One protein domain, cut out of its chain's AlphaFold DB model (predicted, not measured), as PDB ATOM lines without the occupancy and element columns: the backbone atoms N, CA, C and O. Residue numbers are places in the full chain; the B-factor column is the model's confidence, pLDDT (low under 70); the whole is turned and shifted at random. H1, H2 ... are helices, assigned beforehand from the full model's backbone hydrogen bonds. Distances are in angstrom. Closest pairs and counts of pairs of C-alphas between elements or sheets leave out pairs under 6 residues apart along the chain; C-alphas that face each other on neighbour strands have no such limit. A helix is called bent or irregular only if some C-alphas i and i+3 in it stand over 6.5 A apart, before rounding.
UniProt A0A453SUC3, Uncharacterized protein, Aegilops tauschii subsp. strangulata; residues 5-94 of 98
ATOM      1  N   GLY A   5     173.010 140.835 134.692       80.12
ATOM      2  CA  GLY A   5     174.047 140.073 133.991       80.12
ATOM      3  C   GLY A   5     174.855 140.933 133.014       80.12
ATOM      4  O   GLY A   5     176.082 140.927 133.054       80.12
ATOM      5  N   GLU A   6     174.178 141.731 132.190       86.25
ATOM      6  CA  GLU A   6     174.821 142.579 131.181       86.25
ATOM      7  C   GLU A   6     175.620 143.726 131.814       86.25
ATOM      8  O   GLU A   6     176.728 144.033 131.377       86.25
ATOM      9  N   CYS A   7     175.114 144.295 132.913       86.56
ATOM     10  CA  CYS A   7     175.843 145.282 133.704       86.56
ATOM     11  C   CYS A   7     177.167 144.717 134.245       86.56
ATOM     12  O   CYS A   7     178.206 145.359 134.107       86.56
ATOM     13  N   ARG A   8     177.165 143.495 134.800       85.81
ATOM     14  CA  ARG A   8     178.389 142.861 135.323       85.81
ATOM     15  C   ARG A   8     179.399 142.549 134.218       85.81
ATOM     16  O   ARG A   8     180.588 142.792 134.410       85.81
ATOM     17  N   VAL A   9     178.928 142.065 133.065       87.62
ATOM     18  CA  VAL A   9     179.772 141.761 131.893       87.62
ATOM     19  C   VAL A   9     180.474 143.010 131.361       87.62
ATOM     20  O   VAL A   9     181.612 142.910 130.916       87.62
ATOM     21  N   GLN A  10     179.836 144.179 131.426       88.56
ATOM     22  CA  GLN A  10     180.452 145.438 130.998       88.56
ATOM     23  C   GLN A  10     181.308 146.085 132.098       88.56
ATOM     24  O   GLN A  10     182.371 146.631 131.812       88.56
ATOM     25  N   CYS A  11     180.876 146.005 133.359       89.06
ATOM     26  CA  CYS A  11     181.562 146.632 134.485       89.06
ATOM     27  C   CYS A  11     182.900 145.953 134.807       89.06
ATOM     28  O   CYS A  11     183.906 146.632 135.008       89.06
ATOM     29  N   PHE A  12     182.933 144.617 134.831       88.56
ATOM     30  CA  PHE A  12     184.109 143.882 135.297       88.56
ATOM     31  C   PHE A  12     185.360 144.123 134.427       88.56
ATOM     32  O   PHE A  12     186.395 144.488 134.989       88.56
ATOM     33  N   PRO A  13     185.300 144.045 133.078       86.62
ATOM     34  CA  PRO A  13     186.444 144.363 132.223       86.62
ATOM     35  C   PRO A  13     186.866 145.833 132.310       86.62
ATOM     36  O   PRO A  13     188.058 146.131 132.263       86.62
ATOM     37  N   ALA A  14     185.909 146.756 132.464       87.19
ATOM     38  CA  ALA A  14     186.204 148.179 132.624       87.19
ATOM     39  C   ALA A  14     186.974 148.450 133.928       87.19
ATOM     40  O   ALA A  14     187.964 149.179 133.910       87.19
ATOM     41  N   CYS A  15     186.577 147.801 135.027       87.75
ATOM     42  CA  CYS A  15     187.302 147.850 136.294       87.75
ATOM     43  C   CYS A  15     188.703 147.226 136.169       87.75
ATOM     44  O   CYS A  15     189.706 147.827 136.546       87.75
ATOM     45  N   GLN A  16     188.828 146.047 135.557       84.31
ATOM     46  CA  GLN A  16     190.146 145.435 135.355       84.31
ATOM     47  C   GLN A  16     191.085 146.309 134.507       84.31
ATOM     48  O   GLN A  16     192.296 146.326 134.753       84.31
ATOM     49  N   ALA A  17     190.548 147.033 133.522       82.75
ATOM     50  CA  ALA A  17     191.321 147.936 132.678       82.75
ATOM     51  C   ALA A  17     191.808 149.177 133.444       82.75
ATOM     52  O   ALA A  17     192.980 149.540 133.308       82.75
ATOM     53  N   SER A  18     190.958 149.788 134.284       80.00
ATOM     54  CA  SER A  18     191.336 150.960 135.091       80.00
ATOM     55  C   SER A  18     192.430 150.651 136.112       80.00
ATOM     56  O   SER A  18     193.208 151.535 136.448       80.00
ATOM     57  N   HIS A  19     192.532 149.393 136.541       68.94
ATOM     58  CA  HIS A  19     193.516 148.919 137.516       68.94
ATOM     59  C   HIS A  19     194.671 148.115 136.889       68.94
ATOM     60  O   HIS A  19     195.336 147.330 137.565       68.94
ATOM     61  N   SER A  20     194.888 148.209 135.572       64.00
ATOM     62  CA  SER A  20     195.916 147.419 134.862       64.00
ATOM     63  C   SER A  20     197.358 147.769 135.250       64.00
ATOM     64  O   SER A  20     198.244 146.935 135.084       64.00
ATOM     65  N   MET A  21     197.597 148.962 135.800       66.31
ATOM     66  CA  MET A  21     198.927 149.387 136.254       66.31
ATOM     67  C   MET A  21     199.218 149.041 137.719       66.31
ATOM     68  O   MET A  21     200.386 148.982 138.088       66.31
ATOM     69  N   ASP A  22     198.198 148.764 138.532       71.75
ATOM     70  CA  ASP A  22     198.349 148.680 139.993       71.75
ATOM     71  C   ASP A  22     199.180 147.473 140.441       71.75
ATOM     72  O   ASP A  22     199.912 147.551 141.418       71.75
ATOM     73  N   CYS A  23     199.119 146.368 139.694       76.19
ATOM     74  CA  CYS A  23     199.926 145.177 139.979       76.19
ATOM     75  C   CYS A  23     201.255 145.157 139.223       76.19
ATOM     76  O   CYS A  23     202.078 144.280 139.471       76.19
ATOM     77  N   LYS A  24     201.473 146.088 138.284       79.69
ATOM     78  CA  LYS A  24     202.644 146.054 137.405       79.69
ATOM     79  C   LYS A  24     203.940 146.161 138.201       79.69
ATOM     80  O   LYS A  24     204.852 145.387 137.956       79.69
ATOM     81  N   GLU A  25     203.993 147.065 139.173       81.69
ATOM     82  CA  GLU A  25     205.172 147.245 140.023       81.69
ATOM     83  C   GLU A  25     205.500 145.979 140.830       81.69
ATOM     84  O   GLU A  25     206.654 145.565 140.888       81.69
ATOM     85  N   GLU A  26     204.494 145.316 141.407       79.94
ATOM     86  CA  GLU A  26     204.701 144.064 142.146       79.94
ATOM     87  C   GLU A  26     205.183 142.932 141.230       79.94
ATOM     88  O   GLU A  26     206.091 142.185 141.595       79.94
ATOM     89  N   CYS A  27     204.626 142.835 140.019       80.75
ATOM     90  CA  CYS A  27     205.059 141.869 139.013       80.75
ATOM     91  C   CYS A  27     206.489 142.138 138.523       80.75
ATOM     92  O   CYS A  27     207.295 141.211 138.453       80.75
ATOM     93  N   ASP A  28     206.815 143.398 138.227       85.56
ATOM     94  CA  ASP A  28     208.147 143.816 137.786       85.56
ATOM     95  C   ASP A  28     209.187 143.543 138.894       85.56
ATOM     96  O   ASP A  28     210.298 143.089 138.611       85.56
ATOM     97  N   ASN A  29     208.817 143.740 140.166       85.69
ATOM     98  CA  ASN A  29     209.662 143.431 141.321       85.69
ATOM     99  C   ASN A  29     209.895 141.921 141.501       85.69
ATOM    100  O   ASN A  29     211.038 141.510 141.722       85.69
ATOM    101  N   ASP A  30     208.853 141.088 141.396       85.75
ATOM    102  CA  ASP A  30     208.993 139.624 141.443       85.75
ATOM    103  C   ASP A  30     209.901 139.127 140.296       85.75
ATOM    104  O   ASP A  30     210.816 138.324 140.515       85.75
ATOM    105  N   GLU A  31     209.717 139.658 139.081       86.50
ATOM    106  CA  GLU A  31     210.548 139.324 137.921       86.50
ATOM    107  C   GLU A  31     212.007 139.768 138.115       86.50
ATOM    108  O   GLU A  31     212.927 138.994 137.822       86.50
ATOM    109  N   SER A  32     212.241 140.977 138.641       87.81
ATOM    110  CA  SER A  32     213.592 141.481 138.924       87.81
ATOM    111  C   SER A  32     214.307 140.601 139.942       87.81
ATOM    112  O   SER A  32     215.411 140.133 139.673       87.81
ATOM    113  N   ARG A  33     213.658 140.279 141.069       89.44
ATOM    114  CA  ARG A  33     214.232 139.417 142.118       89.44
ATOM    115  C   ARG A  33     214.582 138.028 141.590       89.44
ATOM    116  O   ARG A  33     215.657 137.500 141.879       89.44
ATOM    117  N   CYS A  34     213.700 137.443 140.781       90.75
ATOM    118  CA  CYS A  34     213.963 136.160 140.140       90.75
ATOM    119  C   CYS A  34     215.171 136.247 139.189       90.75
ATOM    120  O   CYS A  34     216.066 135.400 139.244       90.75
ATOM    121  N   LYS A  35     215.260 137.289 138.352       91.38
ATOM    122  CA  LYS A  35     216.412 137.508 137.459       91.38
ATOM    123  C   LYS A  35     217.716 137.727 138.222       91.38
ATOM    124  O   LYS A  35     218.735 137.147 137.841       91.38
ATOM    125  N   GLU A  36     217.687 138.528 139.282       94.50
ATOM    126  CA  GLU A  36     218.836 138.809 140.147       94.50
ATOM    127  C   GLU A  36     219.383 137.536 140.795       94.50
ATOM    128  O   GLU A  36     220.597 137.366 140.869       94.50
ATOM    129  N   CYS A  37     218.512 136.602 141.190       93.62
ATOM    130  CA  CYS A  37     218.952 135.306 141.692       93.62
ATOM    131  C   CYS A  37     219.502 134.402 140.576       93.62
ATOM    132  O   CYS A  37     220.574 133.807 140.712       93.62
ATOM    133  N   ARG A  38     218.788 134.282 139.449       95.25
ATOM    134  CA  ARG A  38     219.134 133.314 138.395       95.25
ATOM    135  C   ARG A  38     220.423 133.654 137.666       95.25
ATOM    136  O   ARG A  38     221.191 132.750 137.350       95.25
ATOM    137  N   THR A  39     220.638 134.932 137.363       94.75
ATOM    138  CA  THR A  39     221.769 135.398 136.545       94.75
ATOM    139  C   THR A  39     223.119 134.886 137.067       94.75
ATOM    140  O   THR A  39     223.796 134.183 136.313       94.75
ATOM    141  N   PRO A  40     223.499 135.102 138.343       95.25
ATOM    142  CA  PRO A  40     224.778 134.617 138.861       95.25
ATOM    143  C   PRO A  40     224.874 133.085 138.906       95.25
ATOM    144  O   PRO A  40     225.959 132.538 138.708       95.25
ATOM    145  N   VAL A  41     223.767 132.364 139.133       94.38
ATOM    146  CA  VAL A  41     223.762 130.888 139.127       94.38
ATOM    147  C   VAL A  41     224.025 130.353 137.721       94.38
ATOM    148  O   VAL A  41     224.866 129.472 137.539       94.38
ATOM    149  N   ILE A  42     223.365 130.933 136.716       94.62
ATOM    150  CA  ILE A  42     223.573 130.583 135.309       94.62
ATOM    151  C   ILE A  42     225.018 130.872 134.898       94.62
ATOM    152  O   ILE A  42     225.651 130.023 134.272       94.62
ATOM    153  N   GLU A  43     225.550 132.048 135.237       94.88
ATOM    154  CA  GLU A  43     226.928 132.429 134.911       94.88
ATOM    155  C   GLU A  43     227.945 131.494 135.565       94.88
ATOM    156  O   GLU A  43     228.856 131.002 134.896       94.88
ATOM    157  N   LYS A  44     227.749 131.171 136.848       94.62
ATOM    158  CA  LYS A  44     228.612 130.241 137.575       94.62
ATOM    159  C   LYS A  44     228.570 128.836 136.977       94.62
ATOM    160  O   LYS A  44     229.629 128.246 136.781       94.62
ATOM    161  N   CYS A  45     227.384 128.316 136.653       94.00
ATOM    162  CA  CYS A  45     227.240 127.010 136.008       94.00
ATOM    163  C   CYS A  45     227.922 126.990 134.632       94.00
ATOM    164  O   CYS A  45     228.702 126.084 134.344       94.00
ATOM    165  N   LYS A  46     227.725 128.029 133.810       93.06
ATOM    166  CA  LYS A  46     228.386 128.156 132.502       93.06
ATOM    167  C   LYS A  46     229.910 128.205 132.615       93.06
ATOM    168  O   LYS A  46     230.585 127.658 131.752       93.06
ATOM    169  N   ALA A  47     230.446 128.833 133.662       93.88
ATOM    170  CA  ALA A  47     231.888 128.954 133.871       93.88
ATOM    171  C   ALA A  47     232.574 127.624 134.229       93.88
ATOM    172  O   ALA A  47     233.749 127.444 133.914       93.88
ATOM    173  N   VAL A  48     231.865 126.698 134.884       91.94
ATOM    174  CA  VAL A  48     232.420 125.398 135.317       91.94
ATOM    175  C   VAL A  48     231.989 124.226 134.436       91.94
ATOM    176  O   VAL A  48     232.543 123.134 134.550       91.94
ATOM    177  N   CYS A  49     231.003 124.434 133.567       89.56
ATOM    178  CA  CYS A  49     230.460 123.394 132.711       89.56
ATOM    179  C   CYS A  49     231.446 122.978 131.608       89.56
ATOM    180  O   CYS A  49     231.801 123.771 130.737       89.56
ATOM    181  N   THR A  50     231.816 121.698 131.581       83.12
ATOM    182  CA  THR A  50     232.567 121.069 130.487       83.12
ATOM    183  C   THR A  50     231.681 120.053 129.762       83.12
ATOM    184  O   THR A  50     231.778 118.847 129.969       83.12
ATOM    185  N   GLY A  51     230.768 120.536 128.913       80.75
ATOM    186  CA  GLY A  51     229.851 119.687 128.142       80.75
ATOM    187  C   GLY A  51     228.453 120.290 128.006       80.75
ATOM    188  O   GLY A  51     228.304 121.505 127.939       80.75
ATOM    189  N   SER A  52     227.419 119.444 127.949       83.38
ATOM    190  CA  SER A  52     226.021 119.895 128.049       83.38
ATOM    191  C   SER A  52     225.603 119.966 129.512       83.38
ATOM    192  O   SER A  52     225.383 118.930 130.136       83.38
ATOM    193  N   CYS A  53     225.475 121.182 130.045       88.44
ATOM    194  CA  CYS A  53     224.880 121.429 131.356       88.44
ATOM    195  C   CYS A  53     223.579 122.203 131.201       88.44
ATOM    196  O   CYS A  53     223.500 123.156 130.422       88.44
ATOM    197  N   ASP A  54     222.580 121.827 131.992       92.75
ATOM    198  CA  ASP A  54     221.334 122.573 132.098       92.75
ATOM    199  C   ASP A  54     221.436 123.613 133.221       92.75
ATOM    200  O   ASP A  54     220.927 123.451 134.331       92.75
ATOM    201  N   CYS A  55     222.150 124.700 132.929       92.62
ATOM    202  CA  CYS A  55     222.322 125.807 133.869       92.62
ATOM    203  C   CYS A  55     221.011 126.545 134.175       92.62
ATOM    204  O   CYS A  55     220.919 127.233 135.190       92.62
ATOM    205  N   SER A  56     220.001 126.403 133.312       90.19
ATOM    206  CA  SER A  56     218.663 126.930 133.568       90.19
ATOM    207  C   SER A  56     217.985 126.132 134.677       90.19
ATOM    208  O   SER A  56     217.517 126.746 135.632       90.19
ATOM    209  N   ALA A  57     218.035 124.797 134.613       91.81
ATOM    210  CA  ALA A  57     217.503 123.930 135.662       91.81
ATOM    211  C   ALA A  57     218.239 124.091 137.005       91.81
ATOM    212  O   ALA A  57     217.612 124.045 138.065       91.81
ATOM    213  N   GLU A  58     219.559 124.324 136.998       91.25
ATOM    214  CA  GLU A  58     220.292 124.650 138.233       91.25
ATOM    215  C   GLU A  58     219.826 125.968 138.860       91.25
ATOM    216  O   GLU A  58     219.658 126.055 140.082       91.25
ATOM    217  N   ALA A  59     219.588 126.986 138.030       91.00
ATOM    218  CA  ALA A  59     219.054 128.263 138.480       91.00
ATOM    219  C   ALA A  59     217.609 128.136 138.978       91.00
ATOM    220  O   ALA A  59     217.298 128.687 140.028       91.00
ATOM    221  N   ASP A  60     216.758 127.358 138.301       88.81
ATOM    222  CA  ASP A  60     215.391 127.052 138.752       88.81
ATOM    223  C   ASP A  60     215.391 126.414 140.142       88.81
ATOM    224  O   ASP A  60     214.641 126.817 141.029       88.81
ATOM    225  N   LYS A  61     216.276 125.436 140.358       90.62
ATOM    226  CA  LYS A  61     216.390 124.737 141.639       90.62
ATOM    227  C   LYS A  61     216.913 125.645 142.753       90.62
ATOM    228  O   LYS A  61     216.437 125.548 143.882       90.62
ATOM    229  N   SER A  62     217.891 126.496 142.446       91.44
ATOM    230  CA  SER A  62     218.556 127.356 143.437       91.44
ATOM    231  C   SER A  62     217.735 128.595 143.796       91.44
ATOM    232  O   SER A  62     217.777 129.031 144.938       91.44
ATOM    233  N   CYS A  63     216.976 129.129 142.837       91.31
ATOM    234  CA  CYS A  63     216.199 130.364 142.964       91.31
ATOM    235  C   CYS A  63     214.695 130.119 143.078       91.31
ATOM    236  O   CYS A  63     213.900 131.027 142.836       91.31
ATOM    237  N   ASN A  64     214.282 128.892 143.409       86.69
ATOM    238  CA  ASN A  64     212.870 128.537 143.491       86.69
ATOM    239  C   ASN A  64     212.114 129.470 144.449       86.69
ATOM    240  O   ASN A  64     211.038 129.938 144.112       86.69
ATOM    241  N   SER A  65     212.675 129.814 145.611       82.94
ATOM    242  CA  SER A  65     212.049 130.748 146.559       82.94
ATOM    243  C   SER A  65     211.787 132.127 145.949       82.94
ATOM    244  O   SER A  65     210.673 132.630 146.031       82.94
ATOM    245  N   GLU A  66     212.783 132.712 145.298       82.81
ATOM    246  CA  GLU A  66     212.748 134.050 144.711       82.81
ATOM    247  C   GLU A  66     211.831 134.100 143.488       82.81
ATOM    248  O   GLU A  66     211.118 135.079 143.300       82.81
ATOM    249  N   CYS A  67     211.815 133.031 142.690       82.75
ATOM    250  CA  CYS A  67     210.998 132.912 141.484       82.75
ATOM    251  C   CYS A  67     209.590 132.341 141.733       82.75
ATOM    252  O   CYS A  67     208.750 132.391 140.840       82.75
ATOM    253  N   SER A  68     209.321 131.787 142.919       78.25
ATOM    254  CA  SER A  68     207.993 131.288 143.323       78.25
ATOM    255  C   SER A  68     207.135 132.345 144.014       78.25
ATOM    256  O   SER A  68     205.979 132.060 144.354       78.25
ATOM    257  N   TYR A  69     207.673 133.554 144.223       72.12
ATOM    258  CA  TYR A  69     206.875 134.675 144.693       72.12
ATOM    259  C   TYR A  69     205.713 134.895 143.722       72.12
ATOM    260  O   TYR A  69     205.879 135.109 142.527       72.12
ATOM    261  N   ASN A  70     204.512 134.751 144.269       74.00
ATOM    262  CA  ASN A  70     203.246 134.891 143.566       74.00
ATOM    263  C   ASN A  70     202.610 136.242 143.909       74.00
ATOM    264  O   ASN A  70     201.386 136.334 143.953       74.00
ATOM    265  N   THR A  71     203.408 137.271 144.213       76.38
ATOM    266  CA  THR A  71     202.901 138.591 144.623       76.38
ATOM    267  C   THR A  71     202.071 139.179 143.491       76.38
ATOM    268  O   THR A  71     200.909 139.519 143.693       76.38
ATOM    269  N   CYS A  72     202.592 139.100 142.266       78.62
ATOM    270  CA  CYS A  72     201.858 139.412 141.040       78.62
ATOM    271  C   CYS A  72     200.505 138.670 140.942       78.62
ATOM    272  O   CYS A  72     199.451 139.283 140.749       78.62
ATOM    273  N   SER A  73     200.516 137.345 141.131       79.38
ATOM    274  CA  SER A  73     199.312 136.500 141.097       79.38
ATOM    275  C   SER A  73     198.315 136.869 142.202       79.38
ATOM    276  O   SER A  73     197.102 136.868 141.987       79.38
ATOM    277  N   TYR A  74     198.815 137.199 143.393       82.44
ATOM    278  CA  TYR A  74     198.019 137.589 144.550       82.44
ATOM    279  C   TYR A  74     197.397 138.978 144.377       82.44
ATOM    280  O   TYR A  74     196.223 139.165 144.712       82.44
ATOM    281  N   CYS A  75     198.140 139.930 143.815       83.62
ATOM    282  CA  CYS A  75     197.633 141.249 143.464       83.62
ATOM    283  C   CYS A  75     196.515 141.138 142.427       83.62
ATOM    284  O   CYS A  75     195.412 141.639 142.655       83.62
ATOM    285  N   ALA A  76     196.745 140.384 141.345       81.69
ATOM    286  CA  ALA A  76     195.733 140.141 140.320       81.69
ATOM    287  C   ALA A  76     194.462 139.509 140.915       81.69
ATOM    288  O   ALA A  76     193.354 139.980 140.663       81.69
ATOM    289  N   TYR A  77     194.617 138.501 141.778       84.56
ATOM    290  CA  TYR A  77     193.500 137.854 142.466       84.56
ATOM    291  C   TYR A  77     192.721 138.805 143.388       84.56
ATOM    292  O   TYR A  77     191.487 138.816 143.391       84.56
ATOM    293  N   SER A  78     193.431 139.602 144.186       85.06
ATOM    294  CA  SER A  78     192.823 140.557 145.119       85.06
ATOM    295  C   SER A  78     192.062 141.650 144.371       85.06
ATOM    296  O   SER A  78     190.952 142.019 144.759       85.06
ATOM    297  N   ARG A  79     192.609 142.102 143.241       82.75
ATOM    298  CA  ARG A  79     191.979 143.068 142.344       82.75
ATOM    299  C   ARG A  79     190.724 142.513 141.686       82.75
ATOM    300  O   ARG A  79     189.693 143.176 141.695       82.75
ATOM    301  N   ASP A  80     190.777 141.288 141.177       86.69
ATOM    302  CA  ASP A  80     189.609 140.635 140.585       86.69
ATOM    303  C   ASP A  80     188.479 140.492 141.611       86.69
ATOM    304  O   ASP A  80     187.309 140.718 141.293       86.69
ATOM    305  N   LYS A  81     188.813 140.201 142.874       87.69
ATOM    306  CA  LYS A  81     187.839 140.245 143.971       87.69
ATOM    307  C   LYS A  81     187.258 141.638 144.196       87.69
ATOM    308  O   LYS A  81     186.042 141.735 144.354       87.69
ATOM    309  N   SER A  82     188.089 142.684 144.217       87.69
ATOM    310  CA  SER A  82     187.614 144.065 144.381       87.69
ATOM    311  C   SER A  82     186.680 144.454 143.243       87.69
ATOM    312  O   SER A  82     185.530 144.791 143.493       87.69
ATOM    313  N   CYS A  83     187.112 144.272 141.992       89.19
ATOM    314  CA  CYS A  83     186.309 144.578 140.813       89.19
ATOM    315  C   CYS A  83     184.991 143.810 140.786       89.19
ATOM    316  O   CYS A  83     183.957 144.367 140.428       89.19
ATOM    317  N   LYS A  84     184.999 142.538 141.192       89.00
ATOM    318  CA  LYS A  84     183.765 141.766 141.318       89.00
ATOM    319  C   LYS A  84     182.827 142.386 142.350       89.00
ATOM    320  O   LYS A  84     181.657 142.585 142.044       89.00
ATOM    321  N   ASN A  85     183.336 142.722 143.533       88.88
ATOM    322  CA  ASN A  85     182.539 143.313 144.604       88.88
ATOM    323  C   ASN A  85     181.986 144.697 144.217       88.88
ATOM    324  O   ASN A  85     180.800 144.963 144.398       88.88
ATOM    325  N   ASP A  86     182.816 145.555 143.630       88.75
ATOM    326  CA  ASP A  86     182.428 146.898 143.196       88.75
ATOM    327  C   ASP A  86     181.373 146.835 142.090       88.75
ATOM    328  O   ASP A  86     180.346 147.514 142.167       88.75
ATOM    329  N   CYS A  87     181.564 145.954 141.105       89.31
ATOM    330  CA  CYS A  87     180.589 145.741 140.043       89.31
ATOM    331  C   CYS A  87     179.301 145.090 140.539       89.31
ATOM    332  O   CYS A  87     178.227 145.470 140.078       89.31
ATOM    333  N   ASP A  88     179.367 144.156 141.487       88.81
ATOM    334  CA  ASP A  88     178.174 143.578 142.098       88.81
ATOM    335  C   ASP A  88     177.375 144.651 142.847       88.81
ATOM    336  O   ASP A  88     176.168 144.761 142.636       88.81
ATOM    337  N   ASN A  89     178.027 145.504 143.641       87.75
ATOM    338  CA  ASN A  89     177.370 146.596 144.366       87.75
ATOM    339  C   ASN A  89     176.783 147.654 143.422       87.75
ATOM    340  O   ASN A  89     175.618 148.049 143.567       87.75
ATOM    341  N   TYR A  90     177.566 148.090 142.429       87.31
ATOM    342  CA  TYR A  90     177.133 149.057 141.425       87.31
ATOM    343  C   TYR A  90     175.949 148.523 140.619       87.31
ATOM    344  O   TYR A  90     174.919 149.194 140.514       87.31
ATOM    345  N   CYS A  91     176.063 147.307 140.084       87.00
ATOM    346  CA  CYS A  91     175.026 146.725 139.252       87.00
ATOM    347  C   CYS A  91     173.778 146.405 140.065       87.00
ATOM    348  O   CYS A  91     172.717 146.849 139.654       87.00
ATOM    349  N   ASN A  92     173.873 145.761 141.234       84.38
ATOM    350  CA  ASN A  92     172.701 145.468 142.076       84.38
ATOM    351  C   ASN A  92     171.880 146.722 142.420       84.38
ATOM    352  O   ASN A  92     170.667 146.633 142.590       84.38
ATOM    353  N   SER A  93     172.528 147.888 142.491       82.75
ATOM    354  CA  SER A  93     171.868 149.170 142.764       82.75
ATOM    355  C   SER A  93     171.270 149.842 141.516       82.75
ATOM    356  O   SER A  93     170.424 150.723 141.649       82.75
ATOM    357  N   ASN A  94     171.703 149.465 140.304       77.69
ATOM    358  CA  ASN A  94     171.398 150.184 139.054       77.69
ATOM    359  C   ASN A  94     170.775 149.324 137.936       77.69
ATOM    360  O   ASN A  94     170.307 149.868 136.929       77.69
TER     361      ASN A  94
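AT A GLANCE: This is residues 5 to 94 of the 98 residues of an uncharacterized protein of Aegilops tauschii subsp. strangulata (UniProt A0A453SUC3). The model is a long, thin rod of helices: the chain runs out through H1 and the nearly straight, bent helix H2, turns at the far end, and folds back through H3, H4 and the long H5. The outgoing and returning runs pack on each other, H1 slantwise on H5, the near part of H2 on the beginning of H5 and on H4, and its far part on H3, while the turn at residues 47 to 52 sticks out. The printed part has 90 residues with five named helices, H1 to H5 in that order, and no named strand; the class is all helix. It is extended, with a radius of gyration of the C-alphas of 20.2 A and spans of 68 by 20 by 17 A.

HOW THE PARTS SIT: The longest helix, H2, residues 24 to 48, is the hub, touching three other helices. It was assigned as one helix by its hydrogen bonds but is bent: C-alphas 37 and 40 are 6.5 A apart, and its arms H2a, residues 24 to 37, and H2b, residues 40 to 48, stand at a shallow tilt of 26 degrees. H2a, with residues 24 to 30 alone, touches residues 71 to 75 of H5, residues 71 to 94, at a shallow tilt of 12 degrees, opposite ways; the closest C-alphas, of Cys 27 and Cys 72, are 4.5 A apart. H2a also touches H4, residues 64 to 67, closest at the C-alphas of Cys 34 and Cys 67, 4.6 A. H2b touches H3, residues 55 to 62, at a steep tilt of 50 degrees, opposite ways, with the C-alphas of Ile 42 and Cys 55 closest at 5.1 A. H1, residues 5 to 18, touches H5 at a steep tilt of 42 degrees, opposite ways, with the C-alphas of Cys 15 and Cys 83 closest at 5.7 A. The helix packing is only just mostly crossed: of the three touching pairs H1 and H5, H2a and H5, and H2b and H3, 1 is at a shallow tilt, that of H2a and H5. Among the pairs that stay apart are H1 and H2a, and H3 and H5. Every O i to N i+4 pair is within hydrogen-bond range in H2a, H2b, H3 and H5, and 8 of 10 are in H1; H4 is too short for such a pair.

IN THESE COORDINATES: H2a measures 20.0 A from first to last C-alpha, from (202.644, 146.054, 137.405) at Lys 24, and H2b 12.5 A. H5 measures 34.0 A and ends at Asn 94, (171.398, 150.184, 139.054). H1 measures 20.5 A, from Gly 5 at (174.047, 140.073, 133.991); it is neither bent nor irregular, but only just: C-alphas 10 and 13 are 6.2 A apart. H3 measures 10.4 A and H4 5.2 A.

THE WHOLE: The C-alphas farthest apart, of Thr 50 and Asn 94, are 68.3 A apart, whereas those of Gly 5 and Asn 94, the first and last printed, are 11.6 A apart. The printed part has no cut. No link is long: H2 to H3 is short and the other three are tight. Mean pLDDT of the printed part is 85.9, and residues 19 to 21 are under 70.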